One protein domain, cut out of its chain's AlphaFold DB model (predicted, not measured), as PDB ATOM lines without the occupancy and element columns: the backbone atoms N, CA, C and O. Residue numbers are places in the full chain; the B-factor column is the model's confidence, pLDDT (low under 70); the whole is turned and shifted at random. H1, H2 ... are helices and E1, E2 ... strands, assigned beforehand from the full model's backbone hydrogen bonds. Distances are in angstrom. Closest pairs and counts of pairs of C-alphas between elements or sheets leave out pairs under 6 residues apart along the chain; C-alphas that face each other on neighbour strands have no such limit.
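AT A GLANCE: This is residues 14 to 88 of the 91 residues of an uncharacterized protein of Anaerolineales bacterium (UniProt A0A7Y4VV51). With little regular structure, this is a loose, elongated run of loops: the small sheet E2-E1-E5 and the tail 71 to 88 lie toward one end, the strand pair E3-E4 comes next, and H1 is at the other end. The printed part has 75 residues, with one named helix and five named strands in the order E1, E2, E3, H1, E4, E5. Both sheets are antiparallel; the class is mixed, with 23 residues in named elements. The radius of gyration of the C-alphas is 14.4 A; the spans are 45 by 25 by 16 A.

IN THESE COORDINATES: Find C-alpha 14 at (87.486, 179.178, 1.577), where E1, residues 14 to 16, begins; E2 is 22 to 24, E5 68 to 70, E3 29 to 31, E4 52 to 54. H1, residues 38 to 45, runs 10.5 A from (73.509, 202.239, 11.170).

HOW THE PARTS SIT: Look at inner strand E1: N 14 and O 23 of hairpin E1 and E2 are 2.8 A apart, as are N 15 and O 69 toward E5. Between E3 and E4, N 31 and O 52 are 2.9 A apart. H1, with every O i to N i+4 pair within hydrogen-bond range, is apart from E1.

THE WHOLE: The printed part has no cut. The farthest C-alphas, Asn 36 and Asp 77, are 45.9 A apart. E4 to E5 is a long link; pLDDT is under 70 at 62 to 66 and 73 to 76.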
ATOM      1  N   CYS A  14      88.077 178.905   0.282       88.19
ATOM      2  CA  CYS A  14      87.486 179.178   1.577       88.19
ATOM      3  C   CYS A  14      86.903 177.882   2.137       88.19
ATOM      4  O   CYS A  14      86.401 177.032   1.397       88.19
ATOM      5  N   TRP A  15      86.960 177.746   3.451       89.44
ATOM      6  CA  TRP A  15      86.449 176.607   4.184       89.44
ATOM      7  C   TRP A  15      85.457 177.086   5.230       89.44
ATOM      8  O   TRP A  15      85.819 177.834   6.131       89.44
ATOM      9  N   CYS A  16      84.191 176.713   5.061       89.56
ATOM     10  CA  CYS A  16      83.122 177.144   5.951       89.56
ATOM     11  C   CYS A  16      83.246 176.453   7.311       89.56
ATOM     12  O   CYS A  16      83.222 175.223   7.366       89.56
ATOM     13  N   MET A  17      83.273 177.232   8.390       88.38
ATOM     14  CA  MET A  17      83.340 176.718   9.763       88.38
ATOM     15  C   MET A  17      81.982 176.235  10.295       88.38
ATOM     16  O   MET A  17      81.928 175.570  11.322       88.38
ATOM     17  N   HIS A  18      80.891 176.481   9.559       89.00
ATOM     18  CA  HIS A  18      79.556 175.983   9.899       89.00
ATOM     19  C   HIS A  18      79.279 174.586   9.311       89.00
ATOM     20  O   HIS A  18      78.952 173.647  10.031       89.00
ATOM     21  N   CYS A  19      79.437 174.415   7.990       90.12
ATOM     22  CA  CYS A  19      79.138 173.144   7.306       90.12
ATOM     23  C   CYS A  19      80.375 172.293   6.972       90.12
ATOM     24  O   CYS A  19      80.239 171.192   6.434       90.12
ATOM     25  N   GLY A  20      81.582 172.811   7.206       89.75
ATOM     26  CA  GLY A  20      82.846 172.135   6.912       89.75
ATOM     27  C   GLY A  20      83.177 172.038   5.424       89.75
ATOM     28  O   GLY A  20      84.151 171.379   5.065       89.75
ATOM     29  N   ARG A  21      82.388 172.654   4.533       91.25
ATOM     30  CA  ARG A  21      82.575 172.537   3.079       91.25
ATOM     31  C   ARG A  21      83.526 173.583   2.521       91.25
ATOM     32  O   ARG A  21      83.534 174.735   2.959       91.25
ATOM     33  N   CYS A  22      84.272 173.188   1.492       90.75
ATOM     34  CA  CYS A  22      85.142 174.088   0.740       90.75
ATOM     35  C   CYS A  22      84.465 174.673  -0.489       90.75
ATOM     36  O   CYS A  22      83.853 173.951  -1.272       90.75
ATOM     37  N   TYR A  23      84.664 175.964  -0.710       90.12
ATOM     38  CA  TYR A  23      84.164 176.703  -1.865       90.12
ATOM     39  C   TYR A  23      85.210 177.712  -2.336       90.12
ATOM     40  O   TYR A  23      86.191 177.978  -1.636       90.12
ATOM     41  N   LYS A  24      85.045 178.250  -3.545       89.75
ATOM     42  CA  LYS A  24      86.012 179.216  -4.074       89.75
ATOM     43  C   LYS A  24      85.720 180.622  -3.550       89.75
ATOM     44  O   LYS A  24      84.569 181.015  -3.410       89.75
ATOM     45  N   LYS A  25      86.759 181.416  -3.319       85.00
ATOM     46  CA  LYS A  25      86.667 182.841  -3.009       85.00
ATOM     47  C   LYS A  25      85.880 183.531  -4.124       85.00
ATOM     48  O   LYS A  25      86.197 183.366  -5.300       85.00
ATOM     49  N   GLY A  26      84.847 184.274  -3.748       85.38
ATOM     50  CA  GLY A  26      83.880 184.872  -4.673       85.38
ATOM     51  C   GLY A  26      82.597 184.055  -4.853       85.38
ATOM     52  O   GLY A  26      81.588 184.614  -5.272       85.38
ATOM     53  N   GLU A  27      82.584 182.768  -4.494       88.75
ATOM     54  CA  GLU A  27      81.354 181.980  -4.396       88.75
ATOM     55  C   GLU A  27      80.701 182.274  -3.043       88.75
ATOM     56  O   GLU A  27      80.909 181.556  -2.070       88.75
ATOM     57  N   TYR A  28      79.934 183.360  -2.972       88.69
ATOM     58  CA  TYR A  28      79.176 183.725  -1.779       88.69
ATOM     59  C   TYR A  28      77.704 183.889  -2.117       88.69
ATOM     60  O   TYR A  28      77.341 184.363  -3.198       88.69
ATOM     61  N   ARG A  29      76.849 183.555  -1.151       89.75
ATOM     62  CA  ARG A  29      75.467 184.023  -1.162       89.75
ATOM     63  C   ARG A  29      75.444 185.421  -0.557       89.75
ATOM     64  O   ARG A  29      75.889 185.610   0.571       89.75
ATOM     65  N   VAL A  30      74.928 186.384  -1.310       87.88
ATOM     66  CA  VAL A  30      74.838 187.781  -0.871       87.88
ATOM     67  C   VAL A  30      73.472 188.027  -0.243       87.88
ATOM     68  O   VAL A  30      72.441 187.828  -0.890       87.88
ATOM     69  N   VAL A  31      73.457 188.477   1.009       86.19
ATOM     70  CA  VAL A  31      72.242 188.928   1.694       86.19
ATOM     71  C   VAL A  31      72.311 190.435   1.873       86.19
ATOM     72  O   VAL A  31      73.186 190.956   2.560       86.19
ATOM     73  N   LYS A  32      71.360 191.135   1.246       88.06
ATOM     74  CA  LYS A  32      71.355 192.597   1.220       88.06
ATOM     75  C   LYS A  32      71.040 193.183   2.583       88.06
ATOM     76  O   LYS A  32      69.996 192.869   3.164       88.06
ATOM     77  N   MET A  33      71.877 194.103   3.046       86.62
ATOM     78  CA  MET A  33      71.571 194.852   4.258       86.62
ATOM     79  C   MET A  33      70.451 195.865   4.016       86.62
ATOM     80  O   MET A  33      70.272 196.422   2.926       86.62
ATOM     81  N   ARG A  34      69.661 196.132   5.062       87.94
ATOM     82  CA  ARG A  34      68.624 197.163   4.992       87.94
ATOM     83  C   ARG A  34      69.282 198.526   4.825       87.94
ATOM     84  O   ARG A  34      69.982 199.007   5.722       87.94
ATOM     85  N   LYS A  35      68.987 199.170   3.695       84.81
ATOM     86  CA  LYS A  35      69.368 200.558   3.431       84.81
ATOM     87  C   LYS A  35      68.878 201.435   4.584       84.81
ATOM     88  O   LYS A  35      67.726 201.325   4.994       84.81
ATOM     89  N   ASN A  36      69.759 202.303   5.076       86.50
ATOM     90  CA  ASN A  36      69.571 203.208   6.220       86.50
ATOM     91  C   ASN A  36      69.756 202.630   7.631       86.50
ATOM     92  O   ASN A  36      69.646 203.410   8.579       86.50
ATOM     93  N   SER A  37      70.081 201.344   7.790       88.38
ATOM     94  CA  SER A  37      70.619 200.854   9.069       88.38
ATOM     95  C   SER A  37      71.933 201.569   9.416       88.38
ATOM     96  O   SER A  37      72.607 202.115   8.533       88.38
ATOM     97  N   PHE A  38      72.268 201.618  10.706       90.94
ATOM     98  CA  PHE A  38      73.509 202.239  11.170       90.94
ATOM     99  C   PHE A  38      74.720 201.518  10.569       90.94
ATOM    100  O   PHE A  38      75.605 202.153  10.007       90.94
ATOM    101  N   GLU A  39      74.678 200.193  10.585       89.06
ATOM    102  CA  GLU A  39      75.685 199.286  10.055       89.06
ATOM    103  C   GLU A  39      75.881 199.475   8.546       89.06
ATOM    104  O   GLU A  39      77.015 199.581   8.092       89.06
ATOM    105  N   TYR A  40      74.797 199.624   7.770       89.88
ATOM    106  CA  TYR A  40      74.892 199.919   6.334       89.88
ATOM    107  C   TYR A  40      75.611 201.250   6.084       89.88
ATOM    108  O   TYR A  40      76.470 201.350   5.212       89.88
ATOM    109  N   LYS A  41      75.252 202.297   6.839       92.62
ATOM    110  CA  LYS A  41      75.871 203.622   6.684       92.62
ATOM    111  C   LYS A  41      77.341 203.605   7.092       92.62
ATOM    112  O   LYS A  41      78.142 204.237   6.413       92.62
ATOM    113  N   PHE A  42      77.670 202.878   8.156       91.75
ATOM    114  CA  PHE A  42      79.036 202.697   8.630       91.75
ATOM    115  C   PHE A  42      79.896 201.935   7.612       91.75
ATOM    116  O   PHE A  42      80.965 202.405   7.245       91.75
ATOM    117  N   ALA A  43      79.408 200.809   7.079       88.56
ATOM    118  CA  ALA A  43      80.128 200.055   6.052       88.56
ATOM    119  C   ALA A  43      80.454 200.938   4.836       88.56
ATOM    120  O   ALA A  43      81.603 201.009   4.410       88.56
ATOM    121  N   ILE A  44      79.472 201.703   4.345       91.38
ATOM    122  CA  ILE A  44      79.686 202.642   3.237       91.38
ATOM    123  C   ILE A  44      80.673 203.762   3.600       91.38
ATOM    124  O   ILE A  44      81.492 204.122   2.754       91.38
ATOM    125  N   SER A  45      80.627 204.322   4.817       94.00
ATOM    126  CA  SER A  45      81.561 205.388   5.216       94.00
ATOM    127  C   SER A  45      83.008 204.908   5.310       94.00
ATOM    128  O   SER A  45      83.912 205.680   5.009       94.00
ATOM    129  N   GLU A  46      83.217 203.637   5.653       94.25
ATOM    130  CA  GLU A  46      84.536 202.993   5.691       94.25
ATOM    131  C   GLU A  46      84.967 202.408   4.330       94.25
ATOM    132  O   GLU A  46      86.034 201.805   4.218       94.25
ATOM    133  N   GLY A  47      84.153 202.562   3.276       90.19
ATOM    134  CA  GLY A  47      84.435 201.994   1.953       90.19
ATOM    135  C   GLY A  47      84.367 200.461   1.904       90.19
ATOM    136  O   GLY A  47      84.986 199.845   1.036       90.19
ATOM    137  N   LEU A  48      83.639 199.847   2.838       86.56
ATOM    138  CA  LEU A  48      83.396 198.409   2.916       86.56
ATOM    139  C   LEU A  48      82.150 198.017   2.111       86.56
ATOM    140  O   LEU A  48      81.249 198.828   1.882       86.56
ATOM    141  N   ASP A  49      82.086 196.746   1.709       86.31
ATOM    142  CA  ASP A  49      80.865 196.166   1.150       86.31
ATOM    143  C   ASP A  49      79.799 196.074   2.257       86.31
ATOM    144  O   ASP A  49      80.067 195.458   3.296       86.31
ATOM    145  N   PRO A  50      78.626 196.713   2.100       87.31
ATOM    146  CA  PRO A  50      77.588 196.679   3.115       87.31
ATOM    147  C   PRO A  50      76.782 195.381   3.098       87.31
ATOM    148  O   PRO A  50      75.972 195.206   3.995       87.31
ATOM    149  N   ASP A  51      76.898 194.513   2.094       88.12
ATOM    150  CA  ASP A  51      76.098 193.294   2.046       88.12
ATOM    151  C   ASP A  51      76.789 192.132   2.779       88.12
ATOM    152  O   ASP A  51      78.013 192.033   2.871       88.12
ATOM    153  N   TYR A  52      75.989 191.214   3.324       85.06
ATOM    154  CA  TYR A  52      76.525 190.045   4.010       85.06
ATOM    155  C   TYR A  52      76.915 188.964   3.008       85.06
ATOM    156  O   TYR A  52      76.090 188.507   2.213       85.06
ATOM    157  N   HIS A  53      78.163 188.513   3.092       86.62
ATOM    158  CA  HIS A  53      78.678 187.388   2.318       86.62
ATOM    159  C   HIS A  53      78.604 186.108   3.147       86.62
ATOM    160  O   HIS A  53      79.346 185.925   4.113       86.62
ATOM    161  N   LEU A  54      77.689 185.227   2.760       88.38
ATOM    162  CA  LEU A  54      77.441 183.951   3.420       88.38
ATOM    163  C   LEU A  54      77.991 182.790   2.592       88.38
ATOM    164  O   LEU A  54      78.316 182.928   1.407       88.38
ATOM    165  N   CYS A  55      78.053 181.620   3.228       90.75
ATOM    166  CA  CYS A  55      78.371 180.362   2.564       90.75
ATOM    167  C   CYS A  55      77.493 180.173   1.303       90.75
ATOM    168  O   CYS A  55      76.287 180.438   1.356       90.75
ATOM    169  N   PRO A  56      78.060 179.720   0.167       91.81
ATOM    170  CA  PRO A  56      77.306 179.588  -1.081       91.81
ATOM    171  C   PRO A  56      76.322 178.415  -1.090       91.81
ATOM    172  O   PRO A  56      75.521 178.306  -2.016       91.81
ATOM    173  N   TYR A  57      76.402 177.509  -0.117       91.62
ATOM    174  CA  TYR A  57      75.528 176.345  -0.048       91.62
ATOM    175  C   TYR A  57      74.190 176.728   0.584       91.62
ATOM    176  O   TYR A  57      74.153 177.269   1.687       91.62
ATOM    177  N   GLU A  58      73.094 176.470  -0.133       89.25
ATOM    178  CA  GLU A  58      71.732 176.829   0.295       89.25
ATOM    179  C   GLU A  58      71.293 176.091   1.562       89.25
ATOM    180  O   GLU A  58      70.495 176.615   2.328       89.25
ATOM    181  N   ASP A  59      71.847 174.902   1.794       90.69
ATOM    182  CA  ASP A  59      71.618 174.071   2.974       90.69
ATOM    183  C   ASP A  59      72.583 174.384   4.132       90.69
ATOM    184  O   ASP A  59      72.636 173.649   5.115       90.69
ATOM    185  N   CYS A  60      73.376 175.454   4.018       88.69
ATOM    186  CA  CYS A  60      74.203 175.955   5.104       88.69
ATOM    187  C   CYS A  60      73.521 177.155   5.768       88.69
ATOM    188  O   CYS A  60      73.460 178.246   5.190       88.69
ATOM    189  N   ASP A  61      73.110 176.966   7.022       78.56
ATOM    190  CA  ASP A  61      72.520 178.001   7.883       78.56
ATOM    191  C   ASP A  61      73.534 179.041   8.381       78.56
ATOM    192  O   ASP A  61      73.243 179.733   9.344       78.56
ATOM    193  N   GLY A  62      74.708 179.169   7.741       66.12
ATOM    194  CA  GLY A  62      75.723 180.160   8.096       66.12
ATOM    195  C   GLY A  62      75.107 181.557   8.155       66.12
ATOM    196  O   GLY A  62      74.898 182.197   7.125       66.12
ATOM    197  N   ASP A  63      74.770 181.973   9.366       60.09
ATOM    198  CA  ASP A  63      74.035 183.175   9.745       60.09
ATOM    199  C   ASP A  63      74.994 184.280  10.196       60.09
ATOM    200  O   ASP A  63      74.642 185.462  10.196       60.09
ATOM    201  N   VAL A  64      76.235 183.901  10.501       60.28
ATOM    202  CA  VAL A  64      77.346 184.802  10.780       60.28
ATOM    203  C   VAL A  64      78.062 185.194   9.486       60.28
ATOM    204  O   VAL A  64      78.371 184.372   8.617       60.28
ATOM    205  N   VAL A  65      78.347 186.489   9.369       62.84
ATOM    206  CA  VAL A  65      79.091 187.096   8.262       62.84
ATOM    207  C   VAL A  65      80.501 186.508   8.210       62.84
ATOM    208  O   VAL A  65      81.304 186.769   9.098       62.84
ATOM    209  N   ILE A  66      80.791 185.736   7.156       63.09
ATOM    210  CA  ILE A  66      82.101 185.133   6.851       63.09
ATOM    211  C   ILE A  66      82.717 184.386   8.052       63.09
ATOM    212  O   ILE A  66      83.804 184.713   8.518       63.09
ATOM    213  N   ASP A  67      82.055 183.319   8.502       71.12
ATOM    214  CA  ASP A  67      82.698 182.294   9.336       71.12
ATOM    215  C   ASP A  67      83.383 181.243   8.440       71.12
ATOM    216  O   ASP A  67      82.895 180.127   8.207       71.12
ATOM    217  N   CYS A  68      84.475 181.664   7.794       80.44
ATOM    218  CA  CYS A  68      85.278 180.788   6.952       80.44
ATOM    219  C   CYS A  68      86.774 181.032   7.117       80.44
ATOM    220  O   CYS A  68      87.229 182.177   7.134       80.44
ATOM    221  N   ASN A  69      87.540 179.947   7.105       84.81
ATOM    222  CA  ASN A  69      88.991 180.016   7.085       84.81
ATOM    223  C   ASN A  69      89.506 179.911   5.653       84.81
ATOM    224  O   ASN A  69      88.913 179.266   4.780       84.81
ATOM    225  N   SER A  70      90.649 180.542   5.404       83.75
ATOM    226  CA  SER A  70      91.386 180.291   4.169       83.75
ATOM    227  C   SER A  70      91.968 178.881   4.222       83.75
ATOM    228  O   SER A  70      92.540 178.483   5.233       83.75
ATOM    229  N   TRP A  71      91.873 178.125   3.126       82.25
ATOM    230  CA  TRP A  71      92.336 176.729   3.093       82.25
ATOM    231  C   TRP A  71      93.838 176.549   3.388       82.25
ATOM    232  O   TRP A  71      94.287 175.457   3.718       82.25
ATOM    233  N   PHE A  72      94.624 177.619   3.288       71.62
ATOM    234  CA  PHE A  72      96.062 177.614   3.552       71.62
ATOM    235  C   PHE A  72      96.480 177.421   5.001       71.62
ATOM    236  O   PHE A  72      97.678 177.301   5.256       71.62
ATOM    237  N   GLU A  73      95.553 177.474   5.953       65.69
ATOM    238  CA  GLU A  73      95.902 177.216   7.344       65.69
ATOM    239  C   GLU A  73      96.370 175.756   7.453       65.69
ATOM    240  O   GLU A  73      95.576 174.820   7.381       65.69
ATOM    241  N   ASN A  74      97.699 175.591   7.494       55.25
ATOM    242  CA  ASN A  74      98.448 174.340   7.382       55.25
ATOM    243  C   ASN A  74      97.997 173.304   8.420       55.25
ATOM    244  O   ASN A  74      98.596 173.177   9.488       55.25
ATOM    245  N   LEU A  75      96.973 172.528   8.085       67.06
ATOM    246  CA  LEU A  75      96.617 171.329   8.826       67.06
ATOM    247  C   LEU A  75      97.306 170.124   8.168       67.06
ATOM    248  O   LEU A  75      97.163 169.939   6.956       67.06
ATOM    249  N   PRO A  76      98.067 169.320   8.937       68.75
ATOM    250  CA  PRO A  76      98.975 168.305   8.394       68.75
ATOM    251  C   PRO A  76      98.276 167.222   7.558       68.75
ATOM    252  O   PRO A  76      98.886 166.691   6.635       68.75
ATOM    253  N   ASP A  77      96.994 166.955   7.820       78.19
ATOM    254  CA  ASP A  77      96.237 165.868   7.184       78.19
ATOM    255  C   ASP A  77      95.336 166.321   6.021       78.19
ATOM    256  O   ASP A  77      94.516 165.549   5.517       78.19
ATOM    257  N   ARG A  78      95.443 167.581   5.578       76.81
ATOM    258  CA  ARG A  78      94.570 168.121   4.526       76.81
ATOM    259  C   ARG A  78      95.204 168.074   3.140       76.81
ATOM    260  O   ARG A  78      96.406 168.305   2.993       76.81
ATOM    261  N   PRO A  79      94.408 167.817   2.083       84.00
ATOM    262  CA  PRO A  79      94.918 167.900   0.725       84.00
ATOM    263  C   PRO A  79      95.364 169.331   0.412       84.00
ATOM    264  O   PRO A  79      94.722 170.296   0.821       84.00
ATOM    265  N   LYS A  80      96.438 169.471  -0.377       80.88
ATOM    266  CA  LYS A  80      96.932 170.786  -0.823       80.88
ATOM    267  C   LYS A  80      95.844 171.584  -1.541       80.88
ATOM    268  O   LYS A  80      95.707 172.776  -1.313       80.88
ATOM    269  N   ILE A  81      95.057 170.915  -2.381       85.00
ATOM    270  CA  ILE A  81      93.923 171.504  -3.093       85.00
ATOM    271  C   ILE A  81      92.659 170.795  -2.594       85.00
ATOM    272  O   ILE A  81      92.573 169.573  -2.749       85.00
ATOM    273  N   PRO A  82      91.698 171.511  -1.988       88.44
ATOM    274  CA  PRO A  82      90.449 170.908  -1.565       88.44
ATOM    275  C   PRO A  82      89.538 170.662  -2.762       88.44
ATOM    276  O   PRO A  82      89.661 171.281  -3.823       88.44
ATOM    277  N   GLU A  83      88.561 169.792  -2.560       89.50
ATOM    278  CA  GLU A  83      87.468 169.609  -3.503       89.50
ATOM    279  C   GLU A  83      86.294 170.514  -3.117       89.50
ATOM    280  O   GLU A  83      85.903 170.608  -1.950       89.50
ATOM    281  N   ARG A  84      85.695 171.170  -4.115       91.00
ATOM    282  CA  ARG A  84      84.494 171.984  -3.910       91.00
ATOM    283  C   ARG A  84      83.359 171.116  -3.364       91.00
ATOM    284  O   ARG A  84      83.140 170.019  -3.864       91.00
ATOM    285  N   ASN A  85      82.594 171.642  -2.409       92.25
ATOM    286  CA  ASN A  85      81.448 170.978  -1.769       92.25
ATOM    287  C   ASN A  85      81.807 169.723  -0.953       92.25
ATOM    288  O   ASN A  85      80.920 169.081  -0.395       92.25
ATOM    289  N   LYS A  86      83.093 169.375  -0.844       92.25
ATOM    290  CA  LYS A  86      83.547 168.306   0.040       92.25
ATOM    291  C   LYS A  86      83.620 168.826   1.466       92.25
ATOM    292  O   LYS A  86      84.113 169.928   1.699       92.25
ATOM    293  N   VAL A  87      83.105 168.027   2.395       90.81
ATOM    294  CA  VAL A  87      83.145 168.311   3.831       90.81
ATOM    295  C   VAL A  87      84.494 167.866   4.385       90.81
ATOM    296  O   VAL A  87      84.925 166.736   4.146       90.81
ATOM    297  N   TYR A  88      85.128 168.744   5.149       88.12
ATOM    298  CA  TYR A  88      86.338 168.474   5.914       88.12
ATOM    299  C   TYR A  88      86.068 168.707   7.410       88.12
ATOM    300  O   TYR A  88      85.303 169.618   7.738       88.12
TER     301      TYR A  88